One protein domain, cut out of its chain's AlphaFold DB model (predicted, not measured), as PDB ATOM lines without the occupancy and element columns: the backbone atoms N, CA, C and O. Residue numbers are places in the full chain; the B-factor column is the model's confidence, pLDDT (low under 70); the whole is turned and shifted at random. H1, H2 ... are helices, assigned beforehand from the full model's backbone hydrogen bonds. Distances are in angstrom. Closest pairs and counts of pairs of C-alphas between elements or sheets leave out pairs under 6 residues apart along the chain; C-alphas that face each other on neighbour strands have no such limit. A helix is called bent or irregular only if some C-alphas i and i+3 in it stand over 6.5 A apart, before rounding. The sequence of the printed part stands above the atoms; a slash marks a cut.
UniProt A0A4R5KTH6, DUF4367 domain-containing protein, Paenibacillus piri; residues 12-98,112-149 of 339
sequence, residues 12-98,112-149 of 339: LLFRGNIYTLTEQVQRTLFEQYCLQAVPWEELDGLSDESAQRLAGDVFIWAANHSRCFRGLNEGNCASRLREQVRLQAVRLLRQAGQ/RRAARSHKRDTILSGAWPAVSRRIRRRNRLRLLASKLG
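Overview. This is residues 12 to 98 and 112 to 149 of the 339 residues of the protein "DUF4367 domain-containing protein" of Paenibacillus piri (UniProt A0A4R5KTH6). A long, gently bent helix, H7, runs along one side of the domain, and H4 packs on it around the bend, with H6 crossing H4 on the side away from H7. H2 sits to one side of this stack, nearly at right angles to H4 and H6, and meets H6 with its last residues, 36 to 37; H1, H3 and H5 are single short turns, and residues 143 to 149 of H7 stick out. The printed part has 125 residues with seven named helices, H1 to H7 in chain order, and no named strand: the class is all helix, and the helix packing is mostly crossed. The whole is compact, with a radius of gyration of the C-alphas of 15.2 A, yet elongated, spanning 50 by 29 by 27 A.

Arrangement. H7, residues 112 to 149, was assigned as one helix by its hydrogen bonds but is bent, with C-alphas 126 and 129 6.6 A apart. Its arms H7a, residues 112 to 126, and H7b, residues 129 to 149, stand at a shallow tilt of 34.9 degrees, only just short of steep. The hub is H4, residues 48 to 64. Its residues 48 to 52 touch H7a at a steep tilt of 61 degrees, the same way; the closest C-alphas, of Gln 52 and Ile 123, are 5.1 A apart. Its residues 56 to 60 touch residues 130 to 135 of H7b at a shallow tilt of 32 degrees, the same way, closest at C-alphas Gly 56 and Val 131, 5.5 A. H6, residues 74 to 96, touches H4 at a steep tilt of 44 degrees, opposite ways, closest at C-alphas Val 58 and Val 85, 6.4 A. H2, residues 23 to 37, touches H6 with its residues 36 to 37, about perpendicular at 81 degrees; C-alphas Ala 37 and Arg 82 are closest, 5.1 A. H3, residues 40 to 43, only just touches H6, with 3 pairs of C-alphas within 8 A, closest at Glu 42 and Arg 86, 6.5 A. H1, residues 12 to 15, touches H5, residues 66 to 69, closest at C-alphas Phe 14 and Ser 66, 4.5 A. H6 and H7b are apart. In H2, H4, H6, H7a and H7b every O i to N i+4 pair is within hydrogen-bond range; H1, H3 and H5 are too short for such a pair, and each has its 1 O i to N i+3 pair within range.

Along the chain. H1 begins at C-alpha 12, (162.161, 149.784, 177.071). From first to last C-alpha, H2 measures 20.3 A, H4 24.3 A, H6 32.4 A, H7a 20.8 A and H7b 30.1 A. H7a begins at C-alpha 112, (187.565, 132.558, 186.744), and H7b ends at C-alpha 149, (163.837, 179.131, 177.026).

Size, cuts and confidence. The C-alphas farthest apart, of Arg 112 and Gly 149, are 53.2 A apart. Residues 99 to 111 are not printed, and C-alphas 98 and 112 are 23.1 A apart across this cut. Of the links printed whole, H1 to H2 is short, the others are tight. Mean pLDDT of the printed part is 86.3; residues 12 to 15, 98 and 149 are under 70.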
ATOM      1  N   LEU A  12     162.965 148.603 176.742       59.34
ATOM      2  CA  LEU A  12     162.161 149.784 177.071       59.34
ATOM      3  C   LEU A  12     163.046 150.956 177.548       59.34
ATOM      4  O   LEU A  12     162.673 152.114 177.339       59.34
ATOM      5  N   LEU A  13     164.264 150.664 178.038       58.38
ATOM      6  CA  LEU A  13     165.359 151.605 178.320       58.38
ATOM      7  C   LEU A  13     165.593 152.653 177.243       58.38
ATOM      8  O   LEU A  13     165.869 153.810 177.557       58.38
ATOM      9  N   PHE A  14     165.551 152.226 175.982       62.25
ATOM     10  CA  PHE A  14     166.006 153.039 174.856       62.25
ATOM     11  C   PHE A  14     164.862 153.487 173.955       62.25
ATOM     12  O   PHE A  14     165.074 154.270 173.033       62.25
ATOM     13  N   ARG A  15     163.634 153.040 174.227       67.56
ATOM     14  CA  ARG A  15     162.439 153.600 173.583       67.56
ATOM     15  C   ARG A  15     161.952 154.854 174.312       67.56
ATOM     16  O   ARG A  15     161.494 155.790 173.657       67.56
ATOM     17  N   GLY A  16     162.099 154.888 175.639       70.62
ATOM     18  CA  GLY A  16     161.720 156.013 176.494       70.62
ATOM     19  C   GLY A  16     162.845 157.016 176.775       70.62
ATOM     20  O   GLY A  16     164.013 156.823 176.436       70.62
ATOM     21  N   ASN A  17     162.487 158.125 177.423       82.88
ATOM     22  CA  ASN A  17     163.442 159.095 177.948       82.88
ATOM     23  C   ASN A  17     163.835 158.669 179.371       82.88
ATOM     24  O   ASN A  17     163.124 159.005 180.313       82.88
ATOM     25  N   ILE A  18     164.943 157.938 179.546       86.25
ATOM     26  CA  ILE A  18     165.372 157.394 180.858       86.25
ATOM     27  C   ILE A  18     165.404 158.440 181.984       86.25
ATOM     28  O   ILE A  18     165.111 158.157 183.140       86.25
ATOM     29  N   TYR A  19     165.690 159.680 181.611       87.56
ATOM     30  CA  TYR A  19     165.720 160.856 182.470       87.56
ATOM     31  C   TYR A  19     164.379 161.165 183.155       87.56
ATOM     32  O   TYR A  19     164.364 161.859 184.164       87.56
ATOM     33  N   THR A  20     163.268 160.653 182.625       83.00
ATOM     34  CA  THR A  20     161.914 160.811 183.188       83.00
ATOM     35  C   THR A  20     161.503 159.664 184.113       83.00
ATOM     36  O   THR A  20     160.465 159.746 184.759       83.00
ATOM     37  N   LEU A  21     162.300 158.594 184.181       84.69
ATOM     38  CA  LEU A  21     162.014 157.427 185.012       84.69
ATOM     39  C   LEU A  21     162.427 157.675 186.468       84.69
ATOM     40  O   LEU A  21     163.300 158.499 186.740       84.69
ATOM     41  N   THR A  22     161.828 156.930 187.399       86.44
ATOM     42  CA  THR A  22     162.227 156.960 188.814       86.44
ATOM     43  C   THR A  22     163.638 156.397 188.992       86.44
ATOM     44  O   THR A  22     164.087 155.569 188.199       86.44
ATOM     45  N   GLU A  23     164.339 156.800 190.054       87.38
ATOM     46  CA  GLU A  23     165.707 156.330 190.312       87.38
ATOM     47  C   GLU A  23     165.795 154.802 190.440       87.38
ATOM     48  O   GLU A  23     166.720 154.197 189.903       87.38
ATOM     49  N   GLN A  24     164.808 154.169 191.081       85.25
ATOM     50  CA  GLN A  24     164.735 152.711 191.192       85.25
ATOM     51  C   GLN A  24     164.642 152.047 189.815       85.25
ATOM     52  O   GLN A  24     165.389 151.115 189.535       85.25
ATOM     53  N   VAL A  25     163.781 152.560 188.928       84.50
ATOM     54  CA  VAL A  25     163.660 152.036 187.562       84.50
ATOM     55  C   VAL A  25     164.959 152.263 186.794       84.50
ATOM     56  O   VAL A  25     165.461 151.341 186.165       84.50
ATOM     57  N   GLN A  26     165.562 153.451 186.884       89.12
ATOM     58  CA  GLN A  26     166.853 153.724 186.244       89.12
ATOM     59  C   GLN A  26     167.949 152.762 186.732       89.12
ATOM     60  O   GLN A  26     168.747 152.298 185.917       89.12
ATOM     61  N   ARG A  27     167.964 152.436 188.033       89.25
ATOM     62  CA  ARG A  27     168.908 151.490 188.638       89.25
ATOM     63  C   ARG A  27     168.702 150.074 188.125       89.25
ATOM     64  O   ARG A  27     169.651 149.479 187.625       89.25
ATOM     65  N   THR A  28     167.478 149.552 188.195       85.88
ATOM     66  CA  THR A  28     167.153 148.210 187.686       85.88
ATOM     67  C   THR A  28     167.526 148.089 186.215       85.88
ATOM     68  O   THR A  28     168.077 147.085 185.774       85.88
ATOM     69  N   LEU A  29     167.280 149.142 185.443       86.94
ATOM     70  CA  LEU A  29     167.632 149.163 184.040       86.94
ATOM     71  C   LEU A  29     169.158 149.207 183.806       86.94
ATOM     72  O   LEU A  29     169.653 148.542 182.898       86.94
ATOM     73  N   PHE A  30     169.916 149.939 184.627       90.44
ATOM     74  CA  PHE A  30     171.382 149.898 184.605       90.44
ATOM     75  C   PHE A  30     171.920 148.498 184.931       90.44
ATOM     76  O   PHE A  30     172.787 147.996 184.219       90.44
ATOM     77  N   GLU A  31     171.362 147.840 185.948       88.75
ATOM     78  CA  GLU A  31     171.716 146.468 186.325       88.75
ATOM     79  C   GLU A  31     171.458 145.489 185.165       88.75
ATOM     80  O   GLU A  31     172.344 144.714 184.806       88.75
ATOM     81  N   GLN A  32     170.300 145.583 184.498       86.81
ATOM     82  CA  GLN A  32     169.988 144.759 183.322       86.81
ATOM     83  C   GLN A  32     170.919 145.037 182.137       86.81
ATOM     84  O   GLN A  32     171.395 144.103 181.495       86.81
ATOM     85  N   TYR A  33     171.238 146.306 181.869       88.75
ATOM     86  CA  TYR A  33     172.238 146.673 180.866       88.75
ATOM     87  C   TYR A  33     173.588 146.000 181.153       88.75
ATOM     88  O   TYR A  33     174.179 145.391 180.261       88.75
ATOM     89  N   CYS A  34     174.059 146.058 182.397       87.62
ATOM     90  CA  CYS A  34     175.307 145.421 182.795       87.62
ATOM     91  C   CYS A  34     175.258 143.895 182.633       87.62
ATOM     92  O   CYS A  34     176.228 143.296 182.177       87.62
ATOM     93  N   LEU A  35     174.134 143.255 182.949       85.19
ATOM     94  CA  LEU A  35     173.979 141.810 182.770       85.19
ATOM     95  C   LEU A  35     173.984 141.392 181.295       85.19
ATOM     96  O   LEU A  35     174.620 140.401 180.946       85.19
ATOM     97  N   GLN A  36     173.294 142.141 180.432       85.19
ATOM     98  CA  GLN A  36     173.014 141.721 179.055       85.19
ATOM     99  C   GLN A  36     174.036 142.233 178.033       85.19
ATOM    100  O   GLN A  36     174.313 141.570 177.025       85.19
ATOM    101  N   ALA A  37     174.586 143.427 178.253       85.19
ATOM    102  CA  ALA A  37     175.325 144.169 177.238       85.19
ATOM    103  C   ALA A  37     176.790 144.445 177.587       85.19
ATOM    104  O   ALA A  37     177.524 144.887 176.707       85.19
ATOM    105  N   VAL A  38     177.239 144.182 178.817       87.50
ATOM    106  CA  VAL A  38     178.650 144.352 179.182       87.50
ATOM    107  C   VAL A  38     179.395 143.028 178.971       87.50
ATOM    108  O   VAL A  38     179.157 142.071 179.709       87.50
ATOM    109  N   PRO A  39     180.298 142.935 177.977       88.56
ATOM    110  CA  PRO A  39     181.147 141.765 177.796       88.56
ATOM    111  C   PRO A  39     182.238 141.753 178.874       88.56
ATOM    112  O   PRO A  39     183.320 142.303 178.691       88.56
ATOM    113  N   TRP A  40     181.954 141.136 180.024       86.44
ATOM    114  CA  TRP A  40     182.852 141.126 181.193       86.44
ATOM    115  C   TRP A  40     184.265 140.614 180.886       86.44
ATOM    116  O   TRP A  40     185.227 141.085 181.478       86.44
ATOM    117  N   GLU A  41     184.393 139.707 179.919       86.62
ATOM    118  CA  GLU A  41     185.672 139.185 179.417       86.62
ATOM    119  C   GLU A  41     186.560 140.262 178.789       86.62
ATOM    120  O   GLU A  41     187.780 140.185 178.858       86.62
ATOM    121  N   GLU A  42     185.961 141.273 178.169       85.94
ATOM    122  CA  GLU A  42     186.691 142.375 177.539       85.94
ATOM    123  C   GLU A  42     187.099 143.444 178.559       85.94
ATOM    124  O   GLU A  42     187.913 144.316 178.257       85.94
ATOM    125  N   LEU A  43     186.554 143.357 179.776       86.62
ATOM    126  CA  LEU A  43     186.962 144.165 180.921       86.62
ATOM    127  C   LEU A  43     188.080 143.492 181.733       86.62
ATOM    128  O   LEU A  43     188.561 144.066 182.719       86.62
ATOM    129  N   ASP A  44     188.492 142.277 181.353       85.75
ATOM    130  CA  ASP A  44     189.656 141.617 181.935       85.75
ATOM    131  C   ASP A  44     190.906 142.465 181.613       85.75
ATOM    132  O   ASP A  44     191.182 142.799 180.462       85.75
ATOM    133  N   GLY A  45     191.645 142.864 182.652       84.12
ATOM    134  CA  GLY A  45     192.804 143.764 182.548       84.12
ATOM    135  C   GLY A  45     192.517 145.243 182.836       84.12
ATOM    136  O   GLY A  45     193.454 145.995 183.085       84.12
ATOM    137  N   LEU A  46     191.250 145.671 182.885       88.00
ATOM    138  CA  LEU A  46     190.903 146.989 183.424       88.00
ATOM    139  C   LEU A  46     190.847 146.949 184.955       88.00
ATOM    140  O   LEU A  46     190.317 145.991 185.533       88.00
ATOM    141  N   SER A  47     191.335 148.023 185.590       91.81
ATOM    142  CA  SER A  47     191.077 148.293 187.008       91.81
ATOM    143  C   SER A  47     189.577 148.437 187.263       91.81
ATOM    144  O   SER A  47     188.829 148.851 186.370       91.81
ATOM    145  N   ASP A  48     189.132 148.136 188.483       91.75
ATOM    146  CA  ASP A  48     187.710 148.211 188.835       91.75
ATOM    147  C   ASP A  48     187.140 149.617 188.613       91.75
ATOM    148  O   ASP A  48     186.053 149.751 188.057       91.75
ATOM    149  N   GLU A  49     187.903 150.672 188.925       92.12
ATOM    150  CA  GLU A  49     187.494 152.056 188.652       92.12
ATOM    151  C   GLU A  49     187.312 152.318 187.146       92.12
ATOM    152  O   GLU A  49     186.318 152.917 186.727       92.12
ATOM    153  N   SER A  50     188.242 151.845 186.308       92.12
ATOM    154  CA  SER A  50     188.153 152.002 184.850       92.12
ATOM    155  C   SER A  50     186.957 151.244 184.279       92.12
ATOM    156  O   SER A  50     186.240 151.770 183.428       92.12
ATOM    157  N   ALA A  51     186.710 150.032 184.773       91.31
ATOM    158  CA  ALA A  51     185.578 149.210 184.370       91.31
ATOM    159  C   ALA A  51     184.234 149.825 184.811       91.31
ATOM    160  O   ALA A  51     183.293 149.880 184.017       91.31
ATOM    161  N   GLN A  52     184.158 150.364 186.033       93.06
ATOM    162  CA  GLN A  52     183.002 151.113 186.539       93.06
ATOM    163  C   GLN A  52     182.715 152.355 185.697       93.06
ATOM    164  O   GLN A  52     181.573 152.577 185.280       93.06
ATOM    165  N   ARG A  53     183.750 153.156 185.415       92.69
ATOM    166  CA  ARG A  53     183.634 154.360 184.586       92.69
ATOM    167  C   ARG A  53     183.139 154.009 183.187       92.69
ATOM    168  O   ARG A  53     182.170 154.607 182.734       92.69
ATOM    169  N   LEU A  54     183.736 153.005 182.552       93.50
ATOM    170  CA  LEU A  54     183.347 152.517 181.231       93.50
ATOM    171  C   LEU A  54     181.879 152.063 181.183       93.50
ATOM    172  O   LEU A  54     181.125 152.499 180.312       93.50
ATOM    173  N   ALA A  55     181.458 151.217 182.131       91.94
ATOM    174  CA  ALA A  55     180.083 150.726 182.190       91.94
ATOM    175  C   ALA A  55     179.084 151.886 182.329       91.94
ATOM    176  O   ALA A  55     178.087 151.939 181.602       91.94
ATOM    177  N   GLY A  56     179.376 152.849 183.210       93.06
ATOM    178  CA  GLY A  56     178.551 154.039 183.394       93.06
ATOM    179  C   GLY A  56     178.546 154.980 182.183       93.06
ATOM    180  O   GLY A  56     177.494 155.507 181.818       93.06
ATOM    181  N   ASP A  57     179.691 155.182 181.532       93.94
ATOM    182  CA  ASP A  57     179.840 156.065 180.372       93.94
ATOM    183  C   ASP A  57     179.027 155.557 179.175       93.94
ATOM    184  O   ASP A  57     178.271 156.328 178.576       93.94
ATOM    185  N   VAL A  58     179.113 154.259 178.861       93.00
ATOM    186  CA  VAL A  58     178.346 153.649 177.764       93.00
ATOM    187  C   VAL A  58     176.845 153.671 178.055       93.00
ATOM    188  O   VAL A  58     176.057 153.981 177.160       93.00
ATOM    189  N   PHE A  59     176.432 153.443 179.305       92.69
ATOM    190  CA  PHE A  59     175.026 153.558 179.691       92.69
ATOM    191  C   PHE A  59     174.480 154.978 179.485       92.69
ATOM    192  O   PHE A  59     173.436 155.169 178.858       92.69
ATOM    193  N   ILE A  60     175.208 155.999 179.952       93.12
ATOM    194  CA  ILE A  60     174.831 157.408 179.759       93.12
ATOM    195  C   ILE A  60     174.853 157.787 178.275       93.12
ATOM    196  O   ILE A  60     173.995 158.544 177.810       93.12
ATOM    197  N   TRP A  61     175.813 157.275 177.507       93.31
ATOM    198  CA  TRP A  61     175.843 157.462 176.061       93.31
ATOM    199  C   TRP A  61     174.577 156.893 175.414       93.31
ATOM    200  O   TRP A  61     173.901 157.613 174.676       93.31
ATOM    201  N   ALA A  62     174.198 155.662 175.749       89.88
ATOM    202  CA  ALA A  62     173.023 155.002 175.197       89.88
ATOM    203  C   ALA A  62     171.719 155.720 175.585       89.88
ATOM    204  O   ALA A  62     170.865 155.965 174.734       89.88
ATOM    205  N   ALA A  63     171.616 156.172 176.838       89.19
ATOM    206  CA  ALA A  63     170.538 157.027 177.333       89.19
ATOM    207  C   ALA A  63     170.362 158.319 176.513       89.19
ATOM    208  O   ALA A  63     169.243 158.780 176.282       89.19
ATOM    209  N   ASN A  64     171.468 158.922 176.069       88.50
ATOM    210  CA  ASN A  64     171.452 160.133 175.246       88.50
ATOM    211  C   ASN A  64     171.117 159.868 173.781       88.50
ATOM    212  O   ASN A  64     170.588 160.753 173.111       88.50
ATOM    213  N   HIS A  65     171.402 158.661 173.306       89.38
ATOM    214  CA  HIS A  65     171.208 158.241 171.924       89.38
ATOM    215  C   HIS A  65     170.040 157.262 171.792       89.38
ATOM    216  O   HIS A  65     170.030 156.440 170.882       89.38
ATOM    217  N   SER A  66     169.022 157.368 172.654       86.44
ATOM    218  CA  SER A  66     167.842 156.488 172.643       86.44
ATOM    219  C   SER A  66     167.189 156.388 171.252       86.44
ATOM    220  O   SER A  66     166.787 155.316 170.808       86.44
ATOM    221  N   ARG A  67     167.206 157.483 170.476       84.12
ATOM    222  CA  ARG A  67     166.739 157.511 169.076       84.12
ATOM    223  C   ARG A  67     167.464 156.518 168.157       84.12
ATOM    224  O   ARG A  67     166.818 155.969 167.274       84.12
ATOM    225  N   CYS A  68     168.753 156.249 168.372       87.12
ATOM    226  CA  CYS A  68     169.550 155.303 167.576       87.12
ATOM    227  C   CYS A  68     169.136 153.837 167.778       87.12
ATOM    228  O   CYS A  68     169.565 152.971 167.013       87.12
ATOM    229  N   PHE A  69     168.322 153.567 168.799       85.31
ATOM    230  CA  PHE A  69     167.792 152.246 169.122       85.31
ATOM    231  C   PHE A  69     166.312 152.096 168.743       85.31
ATOM    232  O   PHE A  69     165.741 151.015 168.897       85.31
ATOM    233  N   ARG A  70     165.669 153.151 168.217       85.31
ATOM    234  CA  ARG A  70     164.298 153.051 167.700       85.31
ATOM    235  C   ARG A  70     164.259 152.076 166.525       85.31
ATOM    236  O   ARG A  70     165.089 152.147 165.626       85.31
ATOM    237  N   GLY A  71     163.287 151.169 166.548       85.25
ATOM    238  CA  GLY A  71     163.101 150.155 165.505       85.25
ATOM    239  C   GLY A  71     164.057 148.960 165.583       85.25
ATOM    240  O   GLY A  71     163.886 148.011 164.827       85.25
ATOM    241  N   LEU A  72     165.026 148.953 166.504       86.62
ATOM    242  CA  LEU A  72     165.858 147.776 166.735       86.62
ATOM    243  C   LEU A  72     165.146 146.775 167.652       86.62
ATOM    244  O   LEU A  72     164.413 147.150 168.574       86.62
ATOM    245  N   ASN A  73     165.392 145.491 167.393       87.31
ATOM    246  CA  ASN A  73     165.071 144.414 168.322       87.31
ATOM    247  C   ASN A  73     166.147 144.303 169.421       87.31
ATOM    248  O   ASN A  73     167.155 145.013 169.415       87.31
ATOM    249  N   GLU A  74     165.925 143.399 170.367       81.94
ATOM    250  CA  GLU A  74     166.722 143.307 171.591       81.94
ATOM    251  C   GLU A  74     168.150 142.871 171.324       81.94
ATOM    252  O   GLU A  74     169.093 143.527 171.765       81.94
ATOM    253  N   GLY A  75     168.303 141.810 170.530       85.25
ATOM    254  CA  GLY A  75     169.609 141.297 170.142       85.25
ATOM    255  C   GLY A  75     170.439 142.359 169.424       85.25
ATOM    256  O   GLY A  75     171.630 142.496 169.699       85.25
ATOM    257  N   ASN A  76     169.811 143.181 168.579       88.69
ATOM    258  CA  ASN A  76     170.489 144.261 167.865       88.69
ATOM    259  C   ASN A  76     170.910 145.399 168.807       88.69
ATOM    260  O   ASN A  76     172.018 145.923 168.673       88.69
ATOM    261  N   CYS A  77     170.072 145.765 169.781       86.12
ATOM    262  CA  CYS A  77     170.442 146.727 170.822       86.12
ATOM    263  C   CYS A  77     171.596 146.209 171.688       86.12
ATOM    264  O   CYS A  77     172.585 146.923 171.860       86.12
ATOM    265  N   ALA A  78     171.512 144.963 172.170       86.00
ATOM    266  CA  ALA A  78     172.570 144.311 172.943       86.00
ATOM    267  C   ALA A  78     173.889 144.282 172.172       86.00
ATOM    268  O   ALA A  78     174.917 144.693 172.697       86.00
ATOM    269  N   SER A  79     173.850 143.855 170.909       88.25
ATOM    270  CA  SER A  79     175.035 143.757 170.051       88.25
ATOM    271  C   SER A  79     175.691 145.118 169.837       88.25
ATOM    272  O   SER A  79     176.904 145.243 169.976       88.25
ATOM    273  N   ARG A  80     174.897 146.167 169.583       90.94
ATOM    274  CA  ARG A  80     175.423 147.535 169.458       90.94
ATOM    275  C   ARG A  80     176.041 148.044 170.755       90.94
ATOM    276  O   ARG A  80     177.084 148.686 170.705       90.94
ATOM    277  N   LEU A  81     175.411 147.787 171.898       90.38
ATOM    278  CA  LEU A  81     175.943 148.211 173.192       90.38
ATOM    279  C   LEU A  81     177.226 147.458 173.546       90.38
ATOM    280  O   LEU A  81     178.192 148.104 173.937       90.38
ATOM    281  N   ARG A  82     177.274 146.138 173.319       90.75
ATOM    282  CA  ARG A  82     178.493 145.329 173.475       90.75
ATOM    283  C   ARG A  82     179.629 145.882 172.631       90.75
ATOM    284  O   ARG A  82     180.712 146.097 173.157       90.75
ATOM    285  N   GLU A  83     179.365 146.197 171.365       92.31
ATOM    286  CA  GLU A  83     180.373 146.787 170.481       92.31
ATOM    287  C   GLU A  83     180.868 148.146 170.999       92.31
ATOM    288  O   GLU A  83     182.062 148.431 170.968       92.31
ATOM    289  N   GLN A  84     179.986 148.984 171.552       92.81
ATOM    290  CA  GLN A  84     180.409 150.245 172.170       92.81
ATOM    291  C   GLN A  84     181.267 150.033 173.422       92.81
ATOM    292  O   GLN A  84     182.277 150.725 173.577       92.81
ATOM    293  N   VAL A  85     180.906 149.077 174.287       90.62
ATOM    294  CA  VAL A  85     181.735 148.704 175.444       90.62
ATOM    295  C   VAL A  85     183.097 148.210 174.970       90.62
ATOM    296  O   VAL A  85     184.109 148.714 175.447       90.62
ATOM    297  N   ARG A  86     183.133 147.315 173.978       90.38
ATOM    298  CA  ARG A  86     184.357 146.770 173.380       90.38
ATOM    299  C   ARG A  86     185.285 147.860 172.867       90.38
ATOM    300  O   ARG A  86     186.457 147.919 173.236       90.38
ATOM    301  N   LEU A  87     184.763 148.754 172.027       91.50
ATOM    302  CA  LEU A  87     185.542 149.835 171.422       91.50
ATOM    303  C   LEU A  87     186.136 150.768 172.480       91.50
ATOM    304  O   LEU A  87     187.286 151.195 172.356       91.50
ATOM    305  N   GLN A  88     185.373 151.089 173.525       91.81
ATOM    306  CA  GLN A  88     185.858 151.932 174.611       91.81
ATOM    307  C   GLN A  88     186.826 151.188 175.544       91.81
ATOM    308  O   GLN A  88     187.840 151.769 175.925       91.81
ATOM    309  N   ALA A  89     186.593 149.905 175.838       88.69
ATOM    310  CA  ALA A  89     187.515 149.061 176.598       88.69
ATOM    311  C   ALA A  89     188.883 148.982 175.909       88.69
ATOM    312  O   ALA A  89     189.905 149.243 176.538       88.69
ATOM    313  N   VAL A  90     188.911 148.737 174.593       88.56
ATOM    314  CA  VAL A  90     190.152 148.724 173.799       88.56
ATOM    315  C   VAL A  90     190.875 150.069 173.867       88.56
ATOM    316  O   VAL A  90     192.101 150.099 173.971       88.56
ATOM    317  N   ARG A  91     190.149 151.195 173.829       91.62
ATOM    318  CA  ARG A  91     190.754 152.527 173.989       91.62
ATOM    319  C   ARG A  91     191.375 152.704 175.373       91.62
ATOM    320  O   ARG A  91     192.517 153.145 175.440       91.62
ATOM    321  N   LEU A  92     190.663 152.337 176.438       89.31
ATOM    322  CA  LEU A  92     191.164 152.433 177.813       89.31
ATOM    323  C   LEU A  92     192.377 151.524 178.038       89.31
ATOM    324  O   LEU A  92     193.361 151.969 178.614       89.31
ATOM    325  N   LEU A  93     192.357 150.295 177.518       86.06
ATOM    326  CA  LEU A  93     193.494 149.372 177.581       86.06
ATOM    327  C   LEU A  93     194.712 149.907 176.815       86.06
ATOM    328  O   LEU A  93     195.837 149.801 177.292       86.06
ATOM    329  N   ARG A  94     194.508 150.525 175.644       88.12
ATOM    330  CA  ARG A  94     195.595 151.186 174.902       88.12
ATOM    331  C   ARG A  94     196.155 152.389 175.656       88.12
ATOM    332  O   ARG A  94     197.366 152.564 175.670       88.12
ATOM    333  N   GLN A  95     195.292 153.197 176.276       88.12
ATOM    334  CA  GLN A  95     195.691 154.349 177.093       88.12
ATOM    335  C   GLN A  95     196.430 153.931 178.363       88.12
ATOM    336  O   GLN A  95     197.378 154.603 178.756       88.12
ATOM    337  N   ALA A  96     196.028 152.813 178.967       84.19
ATOM    338  CA  ALA A  96     196.734 152.215 180.092       84.19
ATOM    339  C   ALA A  96     198.137 151.715 179.702       84.19
ATOM    340  O   ALA A  96     198.967 151.516 180.583       84.19
ATOM    341  N   GLY A  97     198.411 151.571 178.396       70.44
ATOM    342  CA  GLY A  97     199.691 151.135 177.859       70.44
ATOM    343  C   GLY A  97     199.935 149.650 178.125       70.44
ATOM    344  O   GLY A  97     199.654 149.141 179.197       70.44
ATOM    345  N   GLN A  98     200.409 148.926 177.118       55.25
ATOM    346  CA  GLN A  98     201.632 148.101 177.122       55.25
ATOM    347  C   GLN A  98     202.252 147.482 178.415       55.25
ATOM    348  O   GLN A  98     203.351 146.954 178.315       55.25
ATOM    349  N   ARG A 112     187.887 131.429 187.629       81.88
ATOM    350  CA  ARG A 112     187.565 132.558 186.744       81.88
ATOM    351  C   ARG A 112     186.089 132.938 186.809       81.88
ATOM    352  O   ARG A 112     185.774 134.123 186.761       81.88
ATOM    353  N   ARG A 113     185.176 131.969 186.926       84.69
ATOM    354  CA  ARG A 113     183.734 132.250 187.057       84.69
ATOM    355  C   ARG A 113     183.414 132.947 188.378       84.69
ATOM    356  O   ARG A 113     182.694 133.945 188.360       84.69
ATOM    357  N   ALA A 114     183.979 132.479 189.491       85.56
ATOM    358  CA  ALA A 114     183.781 133.098 190.802       85.56
ATOM    359  C   ALA A 114     184.352 134.526 190.854       85.56
ATOM    360  O   ALA A 114     183.643 135.463 191.229       85.56
ATOM    361  N   ALA A 115     185.589 134.717 190.379       84.50
ATOM    362  CA  ALA A 115     186.230 136.031 190.308       84.50
ATOM    363  C   ALA A 115     185.437 137.018 189.433       84.50
ATOM    364  O   ALA A 115     185.288 138.186 189.787       84.50
ATOM    365  N   ARG A 116     184.859 136.546 188.318       84.62
ATOM    366  CA  ARG A 116     184.000 137.363 187.445       84.62
ATOM    367  C   ARG A 116     182.695 137.774 188.110       84.62
ATOM    368  O   ARG A 116     182.295 138.924 187.954       84.62
ATOM    369  N   SER A 117     182.043 136.872 188.846       87.50
ATOM    370  CA  SER A 117     180.823 137.223 189.585       87.50
ATOM    371  C   SER A 117     181.109 138.310 190.617       87.50
ATOM    372  O   SER A 117     180.391 139.303 190.668       87.50
ATOM    373  N   HIS A 118     182.202 138.173 191.373       89.00
ATOM    374  CA  HIS A 118     182.597 139.182 192.353       89.00
ATOM    375  C   HIS A 118     182.937 140.525 191.692       89.00
ATOM    376  O   HIS A 118     182.404 141.561 192.083       89.00
ATOM    377  N   LYS A 119     183.753 140.511 190.627       86.38
ATOM    378  CA  LYS A 119     184.108 141.719 189.868       86.38
ATOM    379  C   LYS A 119     182.864 142.425 189.318       86.38
ATOM    380  O   LYS A 119     182.771 143.648 189.388       86.38
ATOM    381  N   ARG A 120     181.885 141.668 188.816       89.44
ATOM    382  CA  ARG A 120     180.603 142.205 188.344       89.44
ATOM    383  C   ARG A 120     179.861 142.951 189.449       89.44
ATOM    384  O   ARG A 120     179.437 144.081 189.222       89.44
ATOM    385  N   ASP A 121     179.715 142.350 190.624       88.56
ATOM    386  CA  ASP A 121     178.948 142.937 191.728       88.56
ATOM    387  C   ASP A 121     179.642 144.199 192.285       88.56
ATOM    388  O   ASP A 121     178.990 145.214 192.559       88.56
ATOM    389  N   THR A 122     180.978 144.194 192.338       90.56
ATOM    390  CA  THR A 122     181.804 145.369 192.670       90.56
ATOM    391  C   THR A 122     181.647 146.488 191.640       90.56
ATOM    392  O   THR A 122     181.521 147.664 191.992       90.56
ATOM    393  N   ILE A 123     181.616 146.156 190.347       86.31
ATOM    394  CA  ILE A 123     181.416 147.149 189.286       86.31
ATOM    395  C   ILE A 123     180.000 147.732 189.339       86.31
ATOM    396  O   ILE A 123     179.839 148.950 189.271       86.31
ATOM    397  N   LEU A 124     178.977 146.891 189.497       86.75
ATOM    398  CA  LEU A 124     177.576 147.313 189.578       86.75
ATOM    399  C   LEU A 124     177.346 148.300 190.727       86.75
ATOM    400  O   LEU A 124     176.801 149.389 190.519       86.75
ATOM    401  N   SER A 125     177.794 147.931 191.926       88.31
ATOM    402  CA  SER A 125     177.619 148.744 193.132       88.31
ATOM    403  C   SER A 125     178.426 150.046 193.089       88.31
ATOM    404  O   SER A 125     177.912 151.091 193.496       88.31
ATOM    405  N   GLY A 126     179.646 150.027 192.540       90.81
ATOM    406  CA  GLY A 126     180.499 151.216 192.457       90.81
ATOM    407  C   GLY A 126     180.151 152.184 191.319       90.81
ATOM    408  O   GLY A 126     180.300 153.398 191.472       90.81
ATOM    409  N   ALA A 127     179.638 151.692 190.187       91.38
ATOM    410  CA  ALA A 127     179.320 152.537 189.033       91.38
ATOM    411  C   ALA A 127     178.020 153.340 189.215       91.38
ATOM    412  O   ALA A 127     177.931 154.493 188.771       91.38
ATOM    413  N   TRP A 128     177.011 152.765 189.882       94.38
ATOM    414  CA  TRP A 128     175.683 153.377 189.986       94.38
ATOM    415  C   TRP A 128     175.680 154.792 190.602       94.38
ATOM    416  O   TRP A 128     175.089 155.687 189.994       94.38
ATOM    417  N   PRO A 129     176.379 155.081 191.720       93.06
ATOM    418  CA  PRO A 129     176.428 156.434 192.286       93.06
ATOM    419  C   PRO A 129     176.992 157.499 191.332       93.06
ATOM    420  O   PRO A 129     176.642 158.679 191.411       93.06
ATOM    421  N   ALA A 130     177.899 157.127 190.424       91.12
ATOM    422  CA  ALA A 130     178.398 158.042 189.397       91.12
ATOM    423  C   ALA A 130     177.356 158.260 188.288       91.12
ATOM    424  O   ALA A 130     177.130 159.400 187.870       91.12
ATOM    425  N   VAL A 131     176.689 157.190 187.852       92.94
ATOM    426  CA  VAL A 131     175.614 157.231 186.851       92.94
ATOM    427  C   VAL A 131     174.437 158.075 187.344       92.94
ATOM    428  O   VAL A 131     174.042 159.022 186.660       92.94
ATOM    429  N   SER A 132     173.929 157.817 188.551       92.69
ATOM    430  CA  SER A 132     172.781 158.531 189.122       92.69
ATOM    431  C   SER A 132     173.060 160.028 189.275       92.69
ATOM    432  O   SER A 132     172.245 160.857 188.866       92.69
ATOM    433  N   ARG A 133     174.259 160.410 189.745       92.44
ATOM    434  CA  ARG A 133     174.688 161.821 189.812       92.44
ATOM    435  C   ARG A 133     174.667 162.497 188.443       92.44
ATOM    436  O   ARG A 133     174.209 163.636 188.334       92.44
ATOM    437  N   ARG A 134     175.123 161.816 187.388       92.31
ATOM    438  CA  ARG A 134     175.106 162.361 186.020       92.31
ATOM    439  C   ARG A 134     173.689 162.495 185.467       92.31
ATOM    440  O   ARG A 134     173.391 163.520 184.854       92.31
ATOM    441  N   ILE A 135     172.813 161.520 185.720       91.06
ATOM    442  CA  ILE A 135     171.396 161.596 185.336       91.06
ATOM    443  C   ILE A 135     170.719 162.775 186.043       91.06
ATOM    444  O   ILE A 135     170.152 163.638 185.372       91.06
ATOM    445  N   ARG A 136     170.861 162.887 187.373       88.75
ATOM    446  CA  ARG A 136     170.308 164.000 188.166       88.75
ATOM    447  C   ARG A 136     170.826 165.357 187.687       88.75
ATOM    448  O   ARG A 136     170.036 166.281 187.500       88.75
ATOM    449  N   ARG A 137     172.135 165.487 187.428       90.06
ATOM    450  CA  ARG A 137     172.731 166.725 186.891       90.06
ATOM    451  C   ARG A 137     172.101 167.108 185.555       90.06
ATOM    452  O   ARG A 137     171.792 168.275 185.337       90.06
ATOM    453  N   ARG A 138     171.880 166.140 184.667       88.81
ATOM    454  CA  ARG A 138     171.282 166.393 183.353       88.81
ATOM    455  C   ARG A 138     169.794 166.728 183.437       88.81
ATOM    456  O   ARG A 138     169.349 167.599 182.695       88.81
ATOM    457  N   ASN A 139     169.055 166.118 184.362       84.62
ATOM    458  CA  ASN A 139     167.671 166.495 184.659       84.62
ATOM    459  C   ASN A 139     167.580 167.939 185.140       84.62
ATOM    460  O   ASN A 139     166.805 168.714 184.587       84.62
ATOM    461  N   ARG A 140     168.444 168.333 186.084       85.06
ATOM    462  CA  ARG A 140     168.536 169.724 186.546       85.06
ATOM    463  C   ARG A 140     168.843 170.684 185.397       85.06
ATOM    464  O   ARG A 140     168.162 171.690 185.257       85.06
ATOM    465  N   LEU A 141     169.807 170.358 184.534       85.44
ATOM    466  CA  LEU A 141     170.131 171.201 183.376       85.44
ATOM    467  C   LEU A 141     168.971 171.318 182.380       85.44
ATOM    468  O   LEU A 141     168.759 172.395 181.840       85.44
ATOM    469  N   ARG A 142     168.206 170.245 182.147       82.00
ATOM    470  CA  ARG A 142     167.014 170.297 181.285       82.00
ATOM    471  C   ARG A 142     165.921 171.183 181.872       82.00
ATOM    472  O   ARG A 142     165.357 171.974 181.130       82.00
ATOM    473  N   LEU A 143     165.678 171.081 183.178       78.38
ATOM    474  CA  LEU A 143     164.721 171.935 183.888       78.38
ATOM    475  C   LEU A 143     165.139 173.412 183.843       78.38
ATOM    476  O   LEU A 143     164.310 174.294 183.649       78.38
ATOM    477  N   LEU A 144     166.435 173.697 183.978       78.25
ATOM    478  CA  LEU A 144     166.947 175.061 183.839       78.25
ATOM    479  C   LEU A 144     166.844 175.564 182.395       78.25
ATOM    480  O   LEU A 144     166.433 176.699 182.176       78.25
ATOM    481  N   ALA A 145     167.163 174.725 181.408       78.56
ATOM    482  CA  ALA A 145     167.048 175.078 179.996       78.56
ATOM    483  C   ALA A 145     165.593 175.351 179.586       78.56
ATOM    484  O   ALA A 145     165.349 176.301 178.846       78.56
ATOM    485  N   SER A 146     164.622 174.581 180.093       74.94
ATOM    486  CA  SER A 146     163.202 174.853 179.842       74.94
ATOM    487  C   SER A 146     162.749 176.166 180.482       74.94
ATOM    488  O   SER A 146     162.001 176.914 179.856       74.94
ATOM    489  N   LYS A 147     163.250 176.500 181.680       74.81
ATOM    490  CA  LYS A 147     162.958 177.785 182.339       74.81
ATOM    491  C   LYS A 147     163.588 178.974 181.601       74.81
ATOM    492  O   LYS A 147     162.919 179.977 181.378       74.81
ATOM    493  N   LEU A 148     164.840 178.857 181.154       72.81
ATOM    494  CA  LEU A 148     165.524 179.913 180.397       72.81
ATOM    495  C   LEU A 148     164.942 180.113 178.993       72.81
ATOM    496  O   LEU A 148     164.850 181.248 178.537       72.81
ATOM    497  N   GLY A 149     164.511 179.040 178.323       68.56
ATOM    498  CA  GLY A 149     163.837 179.131 177.026       68.56
ATOM    499  C   GLY A 149     162.529 179.922 177.102       68.56
ATOM    500  O   GLY A 149     162.276 180.761 176.242       68.56
TER     501      GLY A 149